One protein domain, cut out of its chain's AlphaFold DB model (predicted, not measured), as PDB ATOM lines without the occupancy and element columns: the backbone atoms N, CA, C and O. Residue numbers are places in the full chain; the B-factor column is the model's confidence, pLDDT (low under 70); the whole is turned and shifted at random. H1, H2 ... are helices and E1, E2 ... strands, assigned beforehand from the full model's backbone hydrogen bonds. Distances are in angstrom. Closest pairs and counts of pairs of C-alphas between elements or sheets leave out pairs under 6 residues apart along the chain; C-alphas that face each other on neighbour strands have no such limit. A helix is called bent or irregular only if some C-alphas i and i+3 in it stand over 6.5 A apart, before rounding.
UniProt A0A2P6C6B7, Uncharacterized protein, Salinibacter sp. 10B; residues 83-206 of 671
ATOM      1  N   THR A  83      68.714 176.999 172.396       47.34
ATOM      2  CA  THR A  83      67.993 177.125 173.669       47.34
ATOM      3  C   THR A  83      68.800 177.875 174.726       47.34
ATOM      4  O   THR A  83      68.233 178.390 175.686       47.34
ATOM      5  N   GLU A  84      70.119 177.999 174.541       63.19
ATOM      6  CA  GLU A  84      70.980 178.807 175.401       63.19
ATOM      7  C   GLU A  84      72.152 179.445 174.647       63.19
ATOM      8  O   GLU A  84      73.191 178.818 174.402       63.19
ATOM      9  N   ILE A  85      72.055 180.746 174.373       73.88
ATOM     10  CA  ILE A  85      73.218 181.545 173.975       73.88
ATOM     11  C   ILE A  85      73.890 182.125 175.205       73.88
ATOM     12  O   ILE A  85      73.279 182.811 176.023       73.88
ATOM     13  N   ARG A  86      75.192 181.856 175.329       80.94
ATOM     14  CA  ARG A  86      76.024 182.432 176.386       80.94
ATOM     15  C   ARG A  86      76.819 183.610 175.858       80.94
ATOM     16  O   ARG A  86      77.469 183.492 174.821       80.94
ATOM     17  N   GLY A  87      76.821 184.695 176.618       85.25
ATOM     18  CA  GLY A  87      77.598 185.897 176.343       85.25
ATOM     19  C   GLY A  87      78.241 186.442 177.606       85.25
ATOM     20  O   GLY A  87      78.030 185.934 178.710       85.25
ATOM     21  N   ASN A  88      79.104 187.435 177.441       87.56
ATOM     22  CA  ASN A  88      79.723 188.126 178.567       87.56
ATOM     23  C   ASN A  88      78.849 189.297 179.061       87.56
ATOM     24  O   ASN A  88      77.760 189.536 178.543       87.56
ATOM     25  N   HIS A  89      79.330 190.011 180.082       88.94
ATOM     26  CA  HIS A  89      78.622 191.151 180.670       88.94
ATOM     27  C   HIS A  89      78.327 192.242 179.631       88.94
ATOM     28  O   HIS A  89      77.190 192.671 179.532       88.94
ATOM     29  N   LYS A  90      79.304 192.618 178.792       90.06
ATOM     30  CA  LYS A  90      79.130 193.659 177.765       90.06
ATOM     31  C   LYS A  90      78.078 193.277 176.723       90.06
ATOM     32  O   LYS A  90      77.240 194.092 176.374       90.06
ATOM     33  N   GLN A  91      78.092 192.027 176.259       92.75
ATOM     34  CA  GLN A  91      77.077 191.523 175.326       92.75
ATOM     35  C   GLN A  91      75.682 191.524 175.946       92.75
ATOM     36  O   GLN A  91      74.707 191.876 175.291       92.75
ATOM     37  N   ARG A  92      75.586 191.128 177.218       93.31
ATOM     38  CA  ARG A  92      74.334 191.192 177.965       93.31
ATOM     39  C   ARG A  92      73.865 192.635 178.118       93.31
ATOM     40  O   ARG A  92      72.683 192.865 177.945       93.31
ATOM     41  N   ASP A  93      74.753 193.576 178.418       93.50
ATOM     42  CA  ASP A  93      74.384 194.983 178.596       93.50
ATOM     43  C   ASP A  93      73.900 195.607 177.286       93.50
ATOM     44  O   ASP A  93      72.843 196.222 177.291       93.50
ATOM     45  N   LEU A  94      74.586 195.359 176.161       94.88
ATOM     46  CA  LEU A  94      74.120 195.777 174.830       94.88
ATOM     47  C   LEU A  94      72.732 195.206 174.514       94.88
ATOM     48  O   LEU A  94      71.853 195.906 174.021       94.88
ATOM     49  N   LEU A  95      72.514 193.927 174.835       94.44
ATOM     50  CA  LEU A  95      71.215 193.285 174.657       94.44
ATOM     51  C   LEU A  95      70.153 193.835 175.617       94.44
ATOM     52  O   LEU A  95      68.998 193.949 175.232       94.44
ATOM     53  N   ASN A  96      70.513 194.142 176.865       94.25
ATOM     54  CA  ASN A  96      69.611 194.753 177.838       94.25
ATOM     55  C   ASN A  96      69.190 196.142 177.358       94.25
ATOM     56  O   ASN A  96      67.997 196.402 177.339       94.25
ATOM     57  N   GLN A  97      70.143 196.957 176.899       95.50
ATOM     58  CA  GLN A  97      69.892 198.285 176.349       95.50
ATOM     59  C   GLN A  97      68.921 198.209 175.166       95.50
ATOM     60  O   GLN A  97      67.853 198.801 175.230       95.50
ATOM     61  N   ALA A  98      69.212 197.388 174.150       94.69
ATOM     62  CA  ALA A  98      68.307 197.217 173.010       94.69
ATOM     63  C   ALA A  98      66.901 196.746 173.432       94.69
ATOM     64  O   ALA A  98      65.895 197.161 172.867       94.69
ATOM     65  N   VAL A  99      66.809 195.873 174.440       93.31
ATOM     66  CA  VAL A  99      65.526 195.358 174.946       93.31
ATOM     67  C   VAL A  99      64.770 196.383 175.794       93.31
ATOM     68  O   VAL A  99      63.544 196.331 175.830       93.31
ATOM     69  N   GLU A 100      65.453 197.293 176.484       94.25
ATOM     70  CA  GLU A 100      64.824 198.349 177.284       94.25
ATOM     71  C   GLU A 100      64.089 199.373 176.409       94.25
ATOM     72  O   GLU A 100      63.008 199.816 176.814       94.25
ATOM     73  N   GLU A 101      64.596 199.633 175.197       93.81
ATOM     74  CA  GLU A 101      63.945 200.478 174.181       93.81
ATOM     75  C   GLU A 101      62.653 199.857 173.621       93.81
ATOM     76  O   GLU A 101      61.755 200.558 173.155       93.81
ATOM     77  N   ALA A 102      62.501 198.530 173.702       90.38
ATOM     78  CA  ALA A 102      61.289 197.869 173.236       90.38
ATOM     79  C   ALA A 102      60.090 198.130 174.178       90.38
ATOM     80  O   ALA A 102      60.236 198.051 175.409       90.38
ATOM     81  N   PRO A 103      58.874 198.349 173.632       89.31
ATOM     82  CA  PRO A 103      57.641 198.422 174.412       89.31
ATOM     83  C   PRO A 103      57.466 197.212 175.336       89.31
ATOM     84  O   PRO A 103      57.701 196.072 174.930       89.31
ATOM     85  N   GLU A 104      57.011 197.452 176.571       87.56
ATOM     86  CA  GLU A 104      56.951 196.438 177.639       87.56
ATOM     87  C   GLU A 104      56.384 195.077 177.179       87.56
ATOM     88  O   GLU A 104      57.103 194.082 177.335       87.56
ATOM     89  N   PRO A 105      55.220 195.012 176.487       85.38
ATOM     90  CA  PRO A 105      54.580 193.735 176.162       85.38
ATOM     91  C   PRO A 105      55.411 192.822 175.254       85.38
ATOM     92  O   PRO A 105      55.092 191.644 175.104       85.38
ATOM     93  N   ILE A 106      56.453 193.354 174.606       84.50
ATOM     94  CA  ILE A 106      57.265 192.624 173.632       84.50
ATOM     95  C   ILE A 106      58.736 192.493 174.016       84.50
ATOM     96  O   ILE A 106      59.478 191.859 173.273       84.50
ATOM     97  N   ARG A 107      59.183 193.011 175.166       89.31
ATOM     98  CA  ARG A 107      60.607 192.983 175.558       89.31
ATOM     99  C   ARG A 107      61.206 191.578 175.571       89.31
ATOM    100  O   ARG A 107      62.289 191.343 175.032       89.31
ATOM    101  N   SER A 108      60.501 190.624 176.179       84.00
ATOM    102  CA  SER A 108      60.955 189.229 176.229       84.00
ATOM    103  C   SER A 108      60.987 188.593 174.829       84.00
ATOM    104  O   SER A 108      62.038 188.052 174.459       84.00
ATOM    105  N   PRO A 109      59.929 188.714 174.000       80.38
ATOM    106  CA  PRO A 109      59.991 188.263 172.615       80.38
ATOM    107  C   PRO A 109      61.076 188.896 171.759       80.38
ATOM    108  O   PRO A 109      61.802 188.199 171.049       80.38
ATOM    109  N   TYR A 110      61.239 190.204 171.889       87.62
ATOM    110  CA  TYR A 110      62.233 190.980 171.178       87.62
ATOM    111  C   TYR A 110      63.657 190.524 171.507       87.62
ATOM    112  O   TYR A 110      64.443 190.259 170.599       87.62
ATOM    113  N   ARG A 111      63.960 190.282 172.791       90.62
ATOM    114  CA  ARG A 111      65.238 189.691 173.223       90.62
ATOM    115  C   ARG A 111      65.540 188.384 172.497       90.62
ATOM    116  O   ARG A 111      66.638 188.209 171.973       90.62
ATOM    117  N   HIS A 112      64.600 187.443 172.520       83.62
ATOM    118  CA  HIS A 112      64.804 186.121 171.925       83.62
ATOM    119  C   HIS A 112      65.017 186.232 170.418       83.62
ATOM    120  O   HIS A 112      65.874 185.542 169.862       83.62
ATOM    121  N   PHE A 113      64.293 187.148 169.776       83.12
ATOM    122  CA  PHE A 113      64.417 187.371 168.350       83.12
ATOM    123  C   PHE A 113      65.750 188.030 167.969       83.12
ATOM    124  O   PHE A 113      66.406 187.555 167.043       83.12
ATOM    125  N   ILE A 114      66.232 189.014 168.739       89.19
ATOM    126  CA  ILE A 114      67.587 189.568 168.588       89.19
ATOM    127  C   ILE A 114      68.635 188.456 168.674       89.19
ATOM    128  O   ILE A 114      69.490 188.338 167.801       89.19
ATOM    129  N   ILE A 115      68.576 187.619 169.714       86.38
ATOM    130  CA  ILE A 115      69.542 186.530 169.928       86.38
ATOM    131  C   ILE A 115      69.555 185.569 168.736       86.38
ATOM    132  O   ILE A 115      70.623 185.144 168.280       86.38
ATOM    133  N   HIS A 116      68.373 185.240 168.218       79.25
ATOM    134  CA  HIS A 116      68.237 184.417 167.029       79.25
ATOM    135  C   HIS A 116      68.879 185.087 165.806       79.25
ATOM    136  O   HIS A 116      69.755 184.492 165.178       79.25
ATOM    137  N   LEU A 117      68.537 186.344 165.516       81.25
ATOM    138  CA  LEU A 117      69.081 187.072 164.369       81.25
ATOM    139  C   LEU A 117      70.598 187.280 164.472       81.25
ATOM    140  O   LEU A 117      71.286 187.122 163.472       81.25
ATOM    141  N   ILE A 118      71.151 187.535 165.663       82.31
ATOM    142  CA  ILE A 118      72.606 187.580 165.913       82.31
ATOM    143  C   ILE A 118      73.262 186.219 165.657       82.31
ATOM    144  O   ILE A 118      74.413 186.125 165.235       82.31
ATOM    145  N   THR A 119      72.565 185.128 165.945       73.50
ATOM    146  CA  THR A 119      73.092 183.788 165.675       73.50
ATOM    147  C   THR A 119      73.177 183.542 164.186       73.50
ATOM    148  O   THR A 119      74.224 183.118 163.702       73.50
ATOM    149  N   CYS A 120      72.103 183.856 163.466       66.31
ATOM    150  CA  CYS A 120      72.089 183.820 162.012       66.31
ATOM    151  C   CYS A 120      73.192 184.731 161.456       66.31
ATOM    152  O   CYS A 120      74.028 184.276 160.685       66.31
ATOM    153  N   ALA A 121      73.299 185.962 161.955       66.38
ATOM    154  CA  ALA A 121      74.365 186.902 161.627       66.38
ATOM    155  C   ALA A 121      75.767 186.347 161.844       66.38
ATOM    156  O   ALA A 121      76.669 186.629 161.075       66.38
ATOM    157  N   LYS A 122      75.986 185.571 162.904       61.75
ATOM    158  CA  LYS A 122      77.282 184.955 163.184       61.75
ATOM    159  C   LYS A 122      77.604 183.841 162.194       61.75
ATOM    160  O   LYS A 122      78.766 183.674 161.832       61.75
ATOM    161  N   ILE A 123      76.595 183.060 161.818       48.88
ATOM    162  CA  ILE A 123      76.724 181.949 160.872       48.88
ATOM    163  C   ILE A 123      77.042 182.499 159.478       48.88
ATOM    164  O   ILE A 123      77.969 182.020 158.832       48.88
ATOM    165  N   TYR A 124      76.337 183.551 159.065       44.97
ATOM    166  CA  TYR A 124      76.455 184.141 157.731       44.97
ATOM    167  C   TYR A 124      77.405 185.342 157.675       44.97
ATOM    168  O   TYR A 124      77.728 185.806 156.597       44.97
ATOM    169  N   GLY A 125      77.914 185.783 158.830       44.62
ATOM    170  CA  GLY A 125      78.812 186.902 159.138       44.62
ATOM    171  C   GLY A 125      78.268 188.320 158.908       44.62
ATOM    172  O   GLY A 125      77.364 188.571 158.128       44.62
ATOM    173  N   VAL A 126      78.900 189.279 159.587       46.31
ATOM    174  CA  VAL A 126      78.346 190.584 160.016       46.31
ATOM    175  C   VAL A 126      77.991 191.609 158.922       46.31
ATOM    176  O   VAL A 126      77.662 192.748 159.223       46.31
ATOM    177  N   ARG A 127      78.099 191.247 157.643       40.09
ATOM    178  CA  ARG A 127      77.750 192.116 156.500       40.09
ATOM    179  C   ARG A 127      76.702 191.504 155.574       40.09
ATOM    180  O   ARG A 127      76.229 192.182 154.671       40.09
ATOM    181  N   GLU A 128      76.325 190.251 155.815       45.78
ATOM    182  CA  GLU A 128      75.343 189.515 155.028       45.78
ATOM    183  C   GLU A 128      74.375 188.855 155.984       45.78
ATOM    184  O   GLU A 128      74.713 187.928 156.722       45.78
ATOM    185  N   TYR A 129      73.162 189.377 155.999       54.47
ATOM    186  CA  TYR A 129      72.113 188.856 156.846       54.47
ATOM    187  C   TYR A 129      71.077 188.261 155.928       54.47
ATOM    188  O   TYR A 129      70.428 188.988 155.176       54.47
ATOM    189  N   HIS A 130      70.959 186.937 155.976       47.41
ATOM    190  CA  HIS A 130      69.904 186.274 155.242       47.41
ATOM    191  C   HIS A 130      68.556 186.625 155.868       47.41
ATOM    192  O   HIS A 130      68.393 186.494 157.089       47.41
ATOM    193  N   PRO A 131      67.596 187.049 155.042       55.25
ATOM    194  CA  PRO A 131      66.251 187.287 155.502       55.25
ATOM    195  C   PRO A 131      65.642 186.004 156.060       55.25
ATOM    196  O   PRO A 131      65.684 184.950 155.429       55.25
ATOM    197  N   ILE A 132      65.044 186.089 157.247       56.09
ATOM    198  CA  ILE A 132      64.252 184.977 157.780       56.09
ATOM    199  C   ILE A 132      62.812 185.148 157.327       56.09
ATOM    200  O   ILE A 132      62.179 186.154 157.658       56.09
ATOM    201  N   HIS A 133      62.290 184.145 156.616       58.69
ATOM    202  CA  HIS A 133      60.890 184.144 156.233       58.69
ATOM    203  C   HIS A 133      59.988 184.133 157.479       58.69
ATOM    204  O   HIS A 133      60.202 183.348 158.405       58.69
ATOM    205  N   HIS A 134      58.953 184.974 157.516       61.19
ATOM    206  CA  HIS A 134      58.074 185.102 158.691       61.19
ATOM    207  C   HIS A 134      57.447 183.777 159.167       61.19
ATOM    208  O   HIS A 134      57.237 183.599 160.363       61.19
ATOM    209  N   GLN A 135      57.171 182.841 158.253       59.19
ATOM    210  CA  GLN A 135      56.633 181.525 158.607       59.19
ATOM    211  C   GLN A 135      57.669 180.687 159.362       59.19
ATOM    212  O   GLN A 135      57.370 180.136 160.412       59.19
ATOM    213  N   THR A 136      58.923 180.710 158.906       61.59
ATOM    214  CA  THR A 136      60.049 180.062 159.588       61.59
ATOM    215  C   THR A 136      60.251 180.619 160.993       61.59
ATOM    216  O   THR A 136      60.665 179.887 161.884       61.59
ATOM    217  N   LEU A 137      59.958 181.905 161.206       61.25
ATOM    218  CA  LEU A 137      59.953 182.495 162.540       61.25
ATOM    219  C   LEU A 137      58.806 181.939 163.396       61.25
ATOM    220  O   LEU A 137      59.068 181.523 164.519       61.25
ATOM    221  N   ILE A 138      57.570 181.902 162.874       62.88
ATOM    222  CA  ILE A 138      56.389 181.346 163.568       62.88
ATOM    223  C   ILE A 138      56.652 179.909 164.019       62.88
ATOM    224  O   ILE A 138      56.460 179.595 165.191       62.88
ATOM    225  N   ASP A 139      57.128 179.067 163.104       58.47
ATOM    226  CA  ASP A 139      57.305 177.631 163.332       58.47
ATOM    227  C   ASP A 139      58.417 177.327 164.345       58.47
ATOM    228  O   ASP A 139      58.474 176.234 164.906       58.47
ATOM    229  N   LYS A 140      59.309 178.297 164.576       61.69
ATOM    230  CA  LYS A 140      60.476 178.141 165.442       61.69
ATOM    231  C   LYS A 140      60.307 178.779 166.812       61.69
ATOM    232  O   LYS A 140      61.182 178.565 167.637       61.69
ATOM    233  N   LEU A 141      59.252 179.549 167.089       57.34
ATOM    234  CA  LEU A 141      59.065 180.147 168.418       57.34
ATOM    235  C   LEU A 141      58.948 179.070 169.516       57.34
ATOM    236  O   LEU A 141      58.433 177.983 169.250       57.34
ATOM    237  N   PRO A 142      59.414 179.345 170.753       54.16
ATOM    238  CA  PRO A 142      59.260 178.413 171.865       54.16
ATOM    239  C   PRO A 142      57.797 178.012 172.085       54.16
ATOM    240  O   PRO A 142      56.881 178.810 171.887       54.16
ATOM    241  N   GLU A 143      57.568 176.782 172.537       49.22
ATOM    242  CA  GLU A 143      56.223 176.294 172.838       49.22
ATOM    243  C   GLU A 143      55.508 177.213 173.849       49.22
ATOM    244  O   GLU A 143      56.092 177.656 174.840       49.22
ATOM    245  N   GLY A 144      54.242 177.540 173.566       57.19
ATOM    246  CA  GLY A 144      53.456 178.510 174.337       57.19
ATOM    247  C   GLY A 144      53.606 179.965 173.887       57.19
ATOM    248  O   GLY A 144      53.001 180.835 174.497       57.19
ATOM    249  N   TRP A 145      54.383 180.234 172.835       56.22
ATOM    250  CA  TRP A 145      54.494 181.563 172.244       56.22
ATOM    251  C   TRP A 145      53.749 181.600 170.921       56.22
ATOM    252  O   TRP A 145      54.126 180.917 169.967       56.22
ATOM    253  N   ARG A 146      52.705 182.424 170.825       58.41
ATOM    254  CA  ARG A 146      52.024 182.647 169.547       58.41
ATOM    255  C   ARG A 146      52.282 184.064 169.070       58.41
ATOM    256  O   ARG A 146      52.043 185.028 169.783       58.41
ATOM    257  N   LEU A 147      52.659 184.223 167.802       55.19
ATOM    258  CA  LEU A 147      52.696 185.552 167.175       55.19
ATOM    259  C   LEU A 147      51.327 186.252 167.178       55.19
ATOM    260  O   LEU A 147      51.264 187.468 167.047       55.19
ATOM    261  N   THR A 148      50.246 185.492 167.372       51.31
ATOM    262  CA  THR A 148      48.890 186.008 167.599       51.31
ATOM    263  C   THR A 148      48.689 186.634 168.982       51.31
ATOM    264  O   THR A 148      47.748 187.398 169.147       51.31
ATOM    265  N   GLU A 149      49.531 186.316 169.971       52.53
ATOM    266  CA  GLU A 149      49.515 186.930 171.313       52.53
ATOM    267  C   GLU A 149      50.258 188.275 171.330       52.53
ATOM    268  O   GLU A 149      50.025 189.113 172.197       52.53
ATOM    269  N   ILE A 150      51.094 188.532 170.319       56.91
ATOM    270  CA  ILE A 150      51.577 189.872 170.003       56.91
ATOM    271  C   ILE A 150      50.457 190.571 169.218       56.91
ATOM    272  O   ILE A 150      50.409 190.488 167.990       56.91
ATOM    273  N   GLU A 151      49.514 191.227 169.906       47.78
ATOM    274  CA  GLU A 151      48.493 192.076 169.257       47.78
ATOM    275  C   GLU A 151      49.156 192.956 168.171       47.78
ATOM    276  O   GLU A 151      50.076 193.704 168.466       47.78
ATOM    277  N   GLY A 152      48.757 192.860 166.898       55.59
ATOM    278  CA  GLY A 152      49.407 193.600 165.795       55.59
ATOM    279  C   GLY A 152      50.508 192.847 165.020       55.59
ATOM    280  O   GLY A 152      51.056 193.387 164.055       55.59
ATOM    281  N   GLY A 153      50.794 191.585 165.362       67.94
ATOM    282  CA  GLY A 153      51.676 190.683 164.607       67.94
ATOM    283  C   GLY A 153      53.176 190.964 164.770       67.94
ATOM    284  O   GLY A 153      53.594 191.735 165.631       67.94
ATOM    285  N   THR A 154      54.008 190.360 163.906       70.50
ATOM    286  CA  THR A 154      55.482 190.524 163.917       70.50
ATOM    287  C   THR A 154      55.939 191.977 163.780       70.50
ATOM    288  O   THR A 154      57.075 192.282 164.129       70.50
ATOM    289  N   SER A 155      55.064 192.869 163.299       74.81
ATOM    290  CA  SER A 155      55.334 194.302 163.170       74.81
ATOM    291  C   SER A 155      55.791 194.938 164.480       74.81
ATOM    292  O   SER A 155      56.739 195.712 164.469       74.81
ATOM    293  N   ARG A 156      55.228 194.533 165.628       78.12
ATOM    294  CA  ARG A 156      55.651 195.069 166.927       78.12
ATOM    295  C   ARG A 156      57.127 194.799 167.231       78.12
ATOM    296  O   ARG A 156      57.743 195.608 167.902       78.12
ATOM    297  N   LEU A 157      57.714 193.709 166.726       79.44
ATOM    298  CA  LEU A 157      59.115 193.366 166.994       79.44
ATOM    299  C   LEU A 157      60.120 194.287 166.289       79.44
ATOM    300  O   LEU A 157      61.296 194.197 166.594       79.44
ATOM    301  N   TRP A 158      59.709 195.142 165.356       83.31
ATOM    302  CA  TRP A 158      60.630 196.036 164.634       83.31
ATOM    303  C   TRP A 158      60.095 197.461 164.449       83.31
ATOM    304  O   TRP A 158      60.865 198.381 164.188       83.31
ATOM    305  N   ARG A 159      58.784 197.661 164.607       83.25
ATOM    306  CA  ARG A 159      58.100 198.940 164.416       83.25
ATOM    307  C   ARG A 159      58.019 199.732 165.720       83.25
ATOM    308  O   ARG A 159      56.950 199.880 166.310       83.25
ATOM    309  N   PHE A 160      59.172 200.188 166.178       86.69
ATOM    310  CA  PHE A 160      59.319 201.192 167.226       86.69
ATOM    311  C   PHE A 160      60.676 201.880 167.049       86.69
ATOM    312  O   PHE A 160      61.576 201.319 166.412       86.69
ATOM    313  N   ASP A 161      60.792 203.096 167.573       83.81
ATOM    314  CA  ASP A 161      62.030 203.873 167.530       83.81
ATOM    315  C   ASP A 161      63.166 203.096 168.212       83.81
ATOM    316  O   ASP A 161      62.928 202.367 169.170       83.81
ATOM    317  N   GLU A 162      64.392 203.205 167.700       89.62
ATOM    318  CA  GLU A 162      65.578 202.496 168.228       89.62
ATOM    319  C   GLU A 162      65.555 200.959 168.104       89.62
ATOM    320  O   GLU A 162      66.419 200.269 168.654       89.62
ATOM    321  N   SER A 163      64.614 200.374 167.350       91.19
ATOM    322  CA  SER A 163      64.665 198.932 167.110       91.19
ATOM    323  C   SER A 163      65.916 198.539 166.318       91.19
ATOM    324  O   SER A 163      66.093 198.912 165.160       91.19
ATOM    325  N   VAL A 164      66.736 197.672 166.911       92.00
ATOM    326  CA  VAL A 164      67.873 197.007 166.260       92.00
ATOM    327  C   VAL A 164      67.447 195.882 165.311       92.00
ATOM    328  O   VAL A 164      68.299 195.188 164.766       92.00
ATOM    329  N   ILE A 165      66.147 195.639 165.119       89.25
ATOM    330  CA  ILE A 165      65.639 194.689 164.123       89.25
ATOM    331  C   ILE A 165      65.133 195.489 162.931       89.25
ATOM    332  O   ILE A 165      64.296 196.375 163.074       89.25
ATOM    333  N   GLN A 166      65.615 195.135 161.745       86.12
ATOM    334  CA  GLN A 166      65.249 195.774 160.491       86.12
ATOM    335  C   GLN A 166      64.398 194.823 159.641       86.12
ATOM    336  O   GLN A 166      64.621 193.609 159.615       86.12
ATOM    337  N   CYS A 167      63.434 195.378 158.917       83.12
ATOM    338  CA  CYS A 167      62.558 194.655 157.996       83.12
ATOM    339  C   CYS A 167      62.857 195.067 156.551       83.12
ATOM    340  O   CYS A 167      63.124 196.242 156.305       83.12
ATOM    341  N   LEU A 168      62.779 194.133 155.594       78.56
ATOM    342  CA  LEU A 168      62.831 194.474 154.169       78.56
ATOM    343  C   LEU A 168      61.507 195.128 153.726       78.56
ATOM    344  O   LEU A 168      60.467 194.469 153.709       78.56
ATOM    345  N   ASP A 169      61.555 196.395 153.318       74.50
ATOM    346  CA  ASP A 169      60.457 197.121 152.671       74.50
ATOM    347  C   ASP A 169      60.965 197.851 151.418       74.50
ATOM    348  O   ASP A 169      62.009 198.501 151.418       74.50
ATOM    349  N   GLY A 170      60.248 197.709 150.301       70.94
ATOM    350  CA  GLY A 170      60.622 198.350 149.036       70.94
ATOM    351  C   GLY A 170      62.039 198.013 148.546       70.94
ATOM    352  O   GLY A 170      62.670 198.843 147.896       70.94
ATOM    353  N   GLY A 171      62.557 196.825 148.887       76.06
ATOM    354  CA  GLY A 171      63.917 196.392 148.546       76.06
ATOM    355  C   GLY A 171      65.021 196.976 149.436       76.06
ATOM    356  O   GLY A 171      66.199 196.772 149.149       76.06
ATOM    357  N   LYS A 172      64.673 197.691 150.511       78.69
ATOM    358  CA  LYS A 172      65.623 198.234 151.489       78.69
ATOM    359  C   LYS A 172      65.252 197.784 152.894       78.69
ATOM    360  O   LYS A 172      64.082 197.637 153.221       78.69
ATOM    361  N   TYR A 173      66.253 197.553 153.730       81.25
ATOM    362  CA  TYR A 173      66.014 197.268 155.138       81.25
ATOM    363  C   TYR A 173      65.900 198.575 155.917       81.25
ATOM    364  O   TYR A 173      66.791 199.417 155.814       81.25
ATOM    365  N   ALA A 174      64.831 198.715 156.694       80.38
ATOM    366  CA  ALA A 174      64.577 199.872 157.545       80.38
ATOM    367  C   ALA A 174      64.179 199.433 158.963       80.38
ATOM    368  O   ALA A 174      63.636 198.340 159.155       80.38
ATOM    369  N   SER A 175      64.475 200.284 159.943       76.50
ATOM    370  CA  SER A 175      63.960 200.221 161.314       76.50
ATOM    371  C   SER A 175      62.837 201.251 161.490       76.50
ATOM    372  O   SER A 175      62.813 202.268 160.797       76.50
ATOM    373  N   GLY A 176      61.919 201.013 162.428       68.38
ATOM    374  CA  GLY A 176      60.984 202.053 162.866       68.38
ATOM    375  C   GLY A 176      59.865 202.418 161.881       68.38
ATOM    376  O   GLY A 176      59.503 201.649 160.991       68.38
ATOM    377  N   ASP A 177      59.237 203.567 162.144       60.50
ATOM    378  CA  ASP A 177      57.813 203.855 161.908       60.50
ATOM    379  C   ASP A 177      57.403 204.207 160.461       60.50
ATOM    380  O   ASP A 177      56.395 204.888 160.236       60.50
ATOM    381  N   ASP A 178      58.150 203.717 159.467       56.44
ATOM    382  CA  ASP A 178      57.832 203.929 158.054       56.44
ATOM    383  C   ASP A 178      56.434 203.340 157.758       56.44
ATOM    384  O   ASP A 178      56.162 202.151 157.940       56.44
ATOM    385  N   HIS A 179      55.490 204.223 157.416       48.84
ATOM    386  CA  HIS A 179      54.041 204.105 157.651       48.84
ATOM    387  C   HIS A 179      53.267 203.044 156.836       48.84
ATOM    388  O   HIS A 179      52.153 203.300 156.367       48.84
ATOM    389  N   ARG A 180      53.775 201.823 156.656       55.00
ATOM    390  CA  ARG A 180      53.079 200.794 155.868       55.00
ATOM    391  C   ARG A 180      52.526 199.671 156.738       55.00
ATOM    392  O   ARG A 180      53.231 198.979 157.464       55.00
ATOM    393  N   HIS A 181      51.212 199.477 156.654       50.47
ATOM    394  CA  HIS A 181      50.540 198.298 157.188       50.47
ATOM    395  C   HIS A 181      50.881 197.090 156.305       50.47
ATOM    396  O   HIS A 181      50.423 197.003 155.169       50.47
ATOM    397  N   GLY A 182      51.681 196.149 156.811       51.22
ATOM    398  CA  GLY A 182      52.039 194.944 156.065       51.22
ATOM    399  C   GLY A 182      52.656 193.853 156.933       51.22
ATOM    400  O   GLY A 182      53.270 194.120 157.965       51.22
ATOM    401  N   ARG A 183      52.487 192.595 156.510       54.78
ATOM    402  CA  ARG A 183      53.245 191.462 157.053       54.78
ATOM    403  C   ARG A 183      54.630 191.482 156.414       54.78
ATOM    404  O   ARG A 183      54.779 191.092 155.258       54.78
ATOM    405  N   ALA A 184      55.615 191.941 157.172       57.75
ATOM    406  CA  ALA A 184      57.023 191.790 156.844       57.75
ATOM    407  C   ALA A 184      57.343 190.309 156.599       57.75
ATOM    408  O   ALA A 184      57.074 189.462 157.460       57.75
ATOM    409  N   ARG A 185      57.878 189.985 155.419       63.72
ATOM    410  CA  ARG A 185      58.259 188.608 155.083       63.72
ATOM    411  C   ARG A 185      59.698 188.300 155.448       63.72
ATOM    412  O   ARG A 185      60.011 187.125 155.519       63.72
ATOM    413  N   GLU A 186      60.518 189.313 155.712       73.00
ATOM    414  CA  GLU A 186      61.965 189.188 155.836       73.00
ATOM    415  C   GLU A 186      62.521 190.138 156.900       73.00
ATOM    416  O   GLU A 186      62.232 191.336 156.885       73.00
ATOM    417  N   TYR A 187      63.344 189.604 157.805       79.81
ATOM    418  CA  TYR A 187      63.950 190.341 158.919       79.81
ATOM    419  C   TYR A 187      65.467 190.186 158.920       79.81
ATOM    420  O   TYR A 187      65.978 189.124 158.560       79.81
ATOM    421  N   ARG A 188      66.166 191.206 159.420       81.50
ATOM    422  CA  ARG A 188      67.577 191.136 159.808       81.50
ATOM    423  C   ARG A 188      67.825 191.896 161.110       81.50
ATOM    424  O   ARG A 188      67.003 192.703 161.526       81.50
ATOM    425  N   ILE A 189      68.964 191.643 161.746       87.44
ATOM    426  CA  ILE A 189      69.474 192.509 162.817       87.44
ATOM    427  C   ILE A 189      70.236 193.679 162.185       87.44
ATOM    428  O   ILE A 189      70.837 193.516 161.121       87.44
ATOM    429  N   ASP A 190      70.200 194.841 162.825       85.62
ATOM    430  CA  ASP A 190      71.018 195.993 162.476       85.62
ATOM    431  C   ASP A 190      72.506 195.578 162.411       85.62
ATOM    432  O   ASP A 190      73.026 195.000 163.381       85.62
ATOM    433  N   PRO A 191      73.189 195.807 161.271       79.38
ATOM    434  CA  PRO A 191      74.584 195.420 161.101       79.38
ATOM    435  C   PRO A 191      75.531 196.017 162.144       79.38
ATOM    436  O   PRO A 191      76.421 195.308 162.622       79.38
ATOM    437  N   ASP A 192      75.332 197.279 162.527       82.44
ATOM    438  CA  ASP A 192      76.212 197.975 163.468       82.44
ATOM    439  C   ASP A 192      76.035 197.396 164.874       82.44
ATOM    440  O   ASP A 192      77.014 197.032 165.532       82.44
ATOM    441  N   PHE A 193      74.787 197.140 165.285       88.50
ATOM    442  CA  PHE A 193      74.506 196.463 166.551       88.50
ATOM    443  C   PHE A 193      75.128 195.061 166.612       88.50
ATOM    444  O   PHE A 193      75.707 194.665 167.626       88.50
ATOM    445  N   ALA A 194      75.036 194.282 165.534       82.75
ATOM    446  CA  ALA A 194      75.632 192.950 165.484       82.75
ATOM    447  C   ALA A 194      77.174 192.988 165.506       82.75
ATOM    448  O   ALA A 194      77.792 192.144 166.168       82.75
ATOM    449  N   LEU A 195      77.801 193.959 164.827       75.94
ATOM    450  CA  LEU A 195      79.246 194.212 164.893       75.94
ATOM    451  C   LEU A 195      79.684 194.544 166.317       75.94
ATOM    452  O   LEU A 195      80.620 193.915 166.827       75.94
ATOM    453  N   ASP A 196      78.981 195.456 166.980       83.06
ATOM    454  CA  ASP A 196      79.248 195.843 168.363       83.06
ATOM    455  C   ASP A 196      79.047 194.668 169.315       83.06
ATOM    456  O   ASP A 196      79.909 194.372 170.147       83.06
ATOM    457  N   PHE A 197      77.966 193.911 169.141       87.75
ATOM    458  CA  PHE A 197      77.667 192.737 169.948       87.75
ATOM    459  C   PHE A 197      78.739 191.644 169.819       87.75
ATOM    460  O   PHE A 197      79.145 191.023 170.810       87.75
ATOM    461  N   HIS A 198      79.226 191.374 168.607       80.94
ATOM    462  CA  HIS A 198      80.298 190.401 168.392       80.94
ATOM    463  C   HIS A 198      81.648 190.904 168.906       80.94
ATOM    464  O   HIS A 198      82.381 190.136 169.537       80.94
ATOM    465  N   SER A 199      81.945 192.190 168.714       78.12
ATOM    466  CA  SER A 199      83.166 192.836 169.206       78.12
ATOM    467  C   SER A 199      83.213 192.847 170.732       78.12
ATOM    468  O   SER A 199      84.224 192.457 171.325       78.12
ATOM    469  N   ALA A 200      82.091 193.161 171.382       84.50
ATOM    470  CA  ALA A 200      81.913 193.072 172.827       84.50
ATOM    471  C   ALA A 200      82.140 191.649 173.354       84.50
ATOM    472  O   ALA A 200      82.587 191.479 174.487       84.50
ATOM    473  N   GLY A 201      81.870 190.628 172.532       78.62
ATOM    474  CA  GLY A 201      82.120 189.210 172.797       78.62
ATOM    475  C   GLY A 201      83.594 188.804 172.856       78.62
ATOM    476  O   GLY A 201      83.918 187.755 173.422       78.62
ATOM    477  N   SER A 202      84.495 189.602 172.282       71.69
ATOM    478  CA  SER A 202      85.905 189.236 172.152       71.69
ATOM    479  C   SER A 202      86.631 189.252 173.508       71.69
ATOM    480  O   SER A 202      86.649 190.237 174.240       71.69
ATOM    481  N   GLY A 203      87.221 188.114 173.885       59.84
ATOM    482  CA  GLY A 203      88.156 188.013 175.014       59.84
ATOM    483  C   GLY A 203      87.566 187.861 176.423       59.84
ATOM    484  O   GLY A 203      88.324 187.532 177.330       59.84
ATOM    485  N   ALA A 204      86.256 188.025 176.636       64.56
ATOM    486  CA  ALA A 204      85.648 187.880 177.965       64.56
ATOM    487  C   ALA A 204      84.875 186.559 178.147       64.56
ATOM    488  O   ALA A 204      84.247 186.043 177.220       64.56
ATOM    489  N   ASN A 205      84.903 186.019 179.371       67.69
ATOM    490  CA  ASN A 205      84.238 184.760 179.714       67.69
ATOM    491  C   ASN A 205      82.703 184.878 179.582       67.69
ATOM    492  O   ASN A 205      82.103 185.753 180.221       67.69
ATOM    493  N   PRO A 206      82.045 184.016 178.781       73.81
ATOM    494  CA  PRO A 206      80.608 184.089 178.559       73.81
ATOM    495  C   PRO A 206      79.832 183.481 179.739       73.81
ATOM    496  O   PRO A 206      79.495 182.295 179.743       73.81
TER     497      PRO A 206
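Overview. This is residues 83 to 206 of the 671 residues of an uncharacterized protein of Salinibacter sp. 10B (UniProt A0A2P6C6B7). A long kinked helix, H2, runs through the middle, with a small sheet beside it, nearest at E3. H1 and H5 lie side by side toward one end, running opposite ways, and the short H3 and H4 lie toward the other. The printed part has 124 residues, with five named helices and three strands in the order H1 H2 H3 H4 E1 E2 E3 H5; the sheet, E2 E1 E3, is antiparallel and the class mostly helix. The whole is compact, with a radius of gyration of the C-alphas of 13.9 A and spans of 43 by 33 by 25 A.

Arrangement. E1, residues 165 to 169, is the inner strand. It forms a hairpin with E2, residues 172 to 174; N 169 and O 172 are 2.8 A apart. Antiparallel to E1 is E3, residues 186 to 189; N 166 and O 188 are 2.8 A apart. H2, residues 104 to 124, and the sheet make two layers, a helix on one face of a sheet; the closest C-alphas of H2 and E3, Leu 117 and Ile 189, are 5.7 A apart. H2 has a kink of 30 degrees near residue 111 and is irregular, with C-alphas 105 and 108 7.8 A apart. H1, residues 89 to 101, touches H2 with residues 95 to 100 alone, at a steep tilt of 49 degrees; their closest C-alphas, Val 99 and Arg 107, are 5.5 A apart. H5, residues 191 to 200, touches H1 at a shallow tilt of 33 degrees, only just short of steep, by H1's residues 90 to 94 alone; the closest C-alphas are Gln 91 and Phe 197, 5.5 A. H4, residues 153 to 157, touches H2's residues 106 to 110 alone, closest at the C-alphas of Leu 157 and Tyr 110, 5.7 A. H3, residues 134 to 140, touches no helix and only grazes the sheet. Each O i to N i+4 pair is within hydrogen-bond range in H1, H3 and H5, 15 of 17 in H2 and 0 of 1 in H4, where 2 of 2 O i to N i+3 pairs are.

Along the chain. H1 begins at C-alpha 89, (78.622, 191.151, 180.670), and is 18.6 A long; H2 is 30.5 A, E1 12.8 A and H5 14.0 A, ending at C-alpha 200, (81.913, 193.072, 172.827).

Size, cuts and confidence. The printed part has no cut; the links H3 to H4 and E2 to E3 are long. Mean pLDDT of the printed part is 73.1, under 70 at residues 83 to 84, 120 to 153, 176 to 185 and 203 to 205.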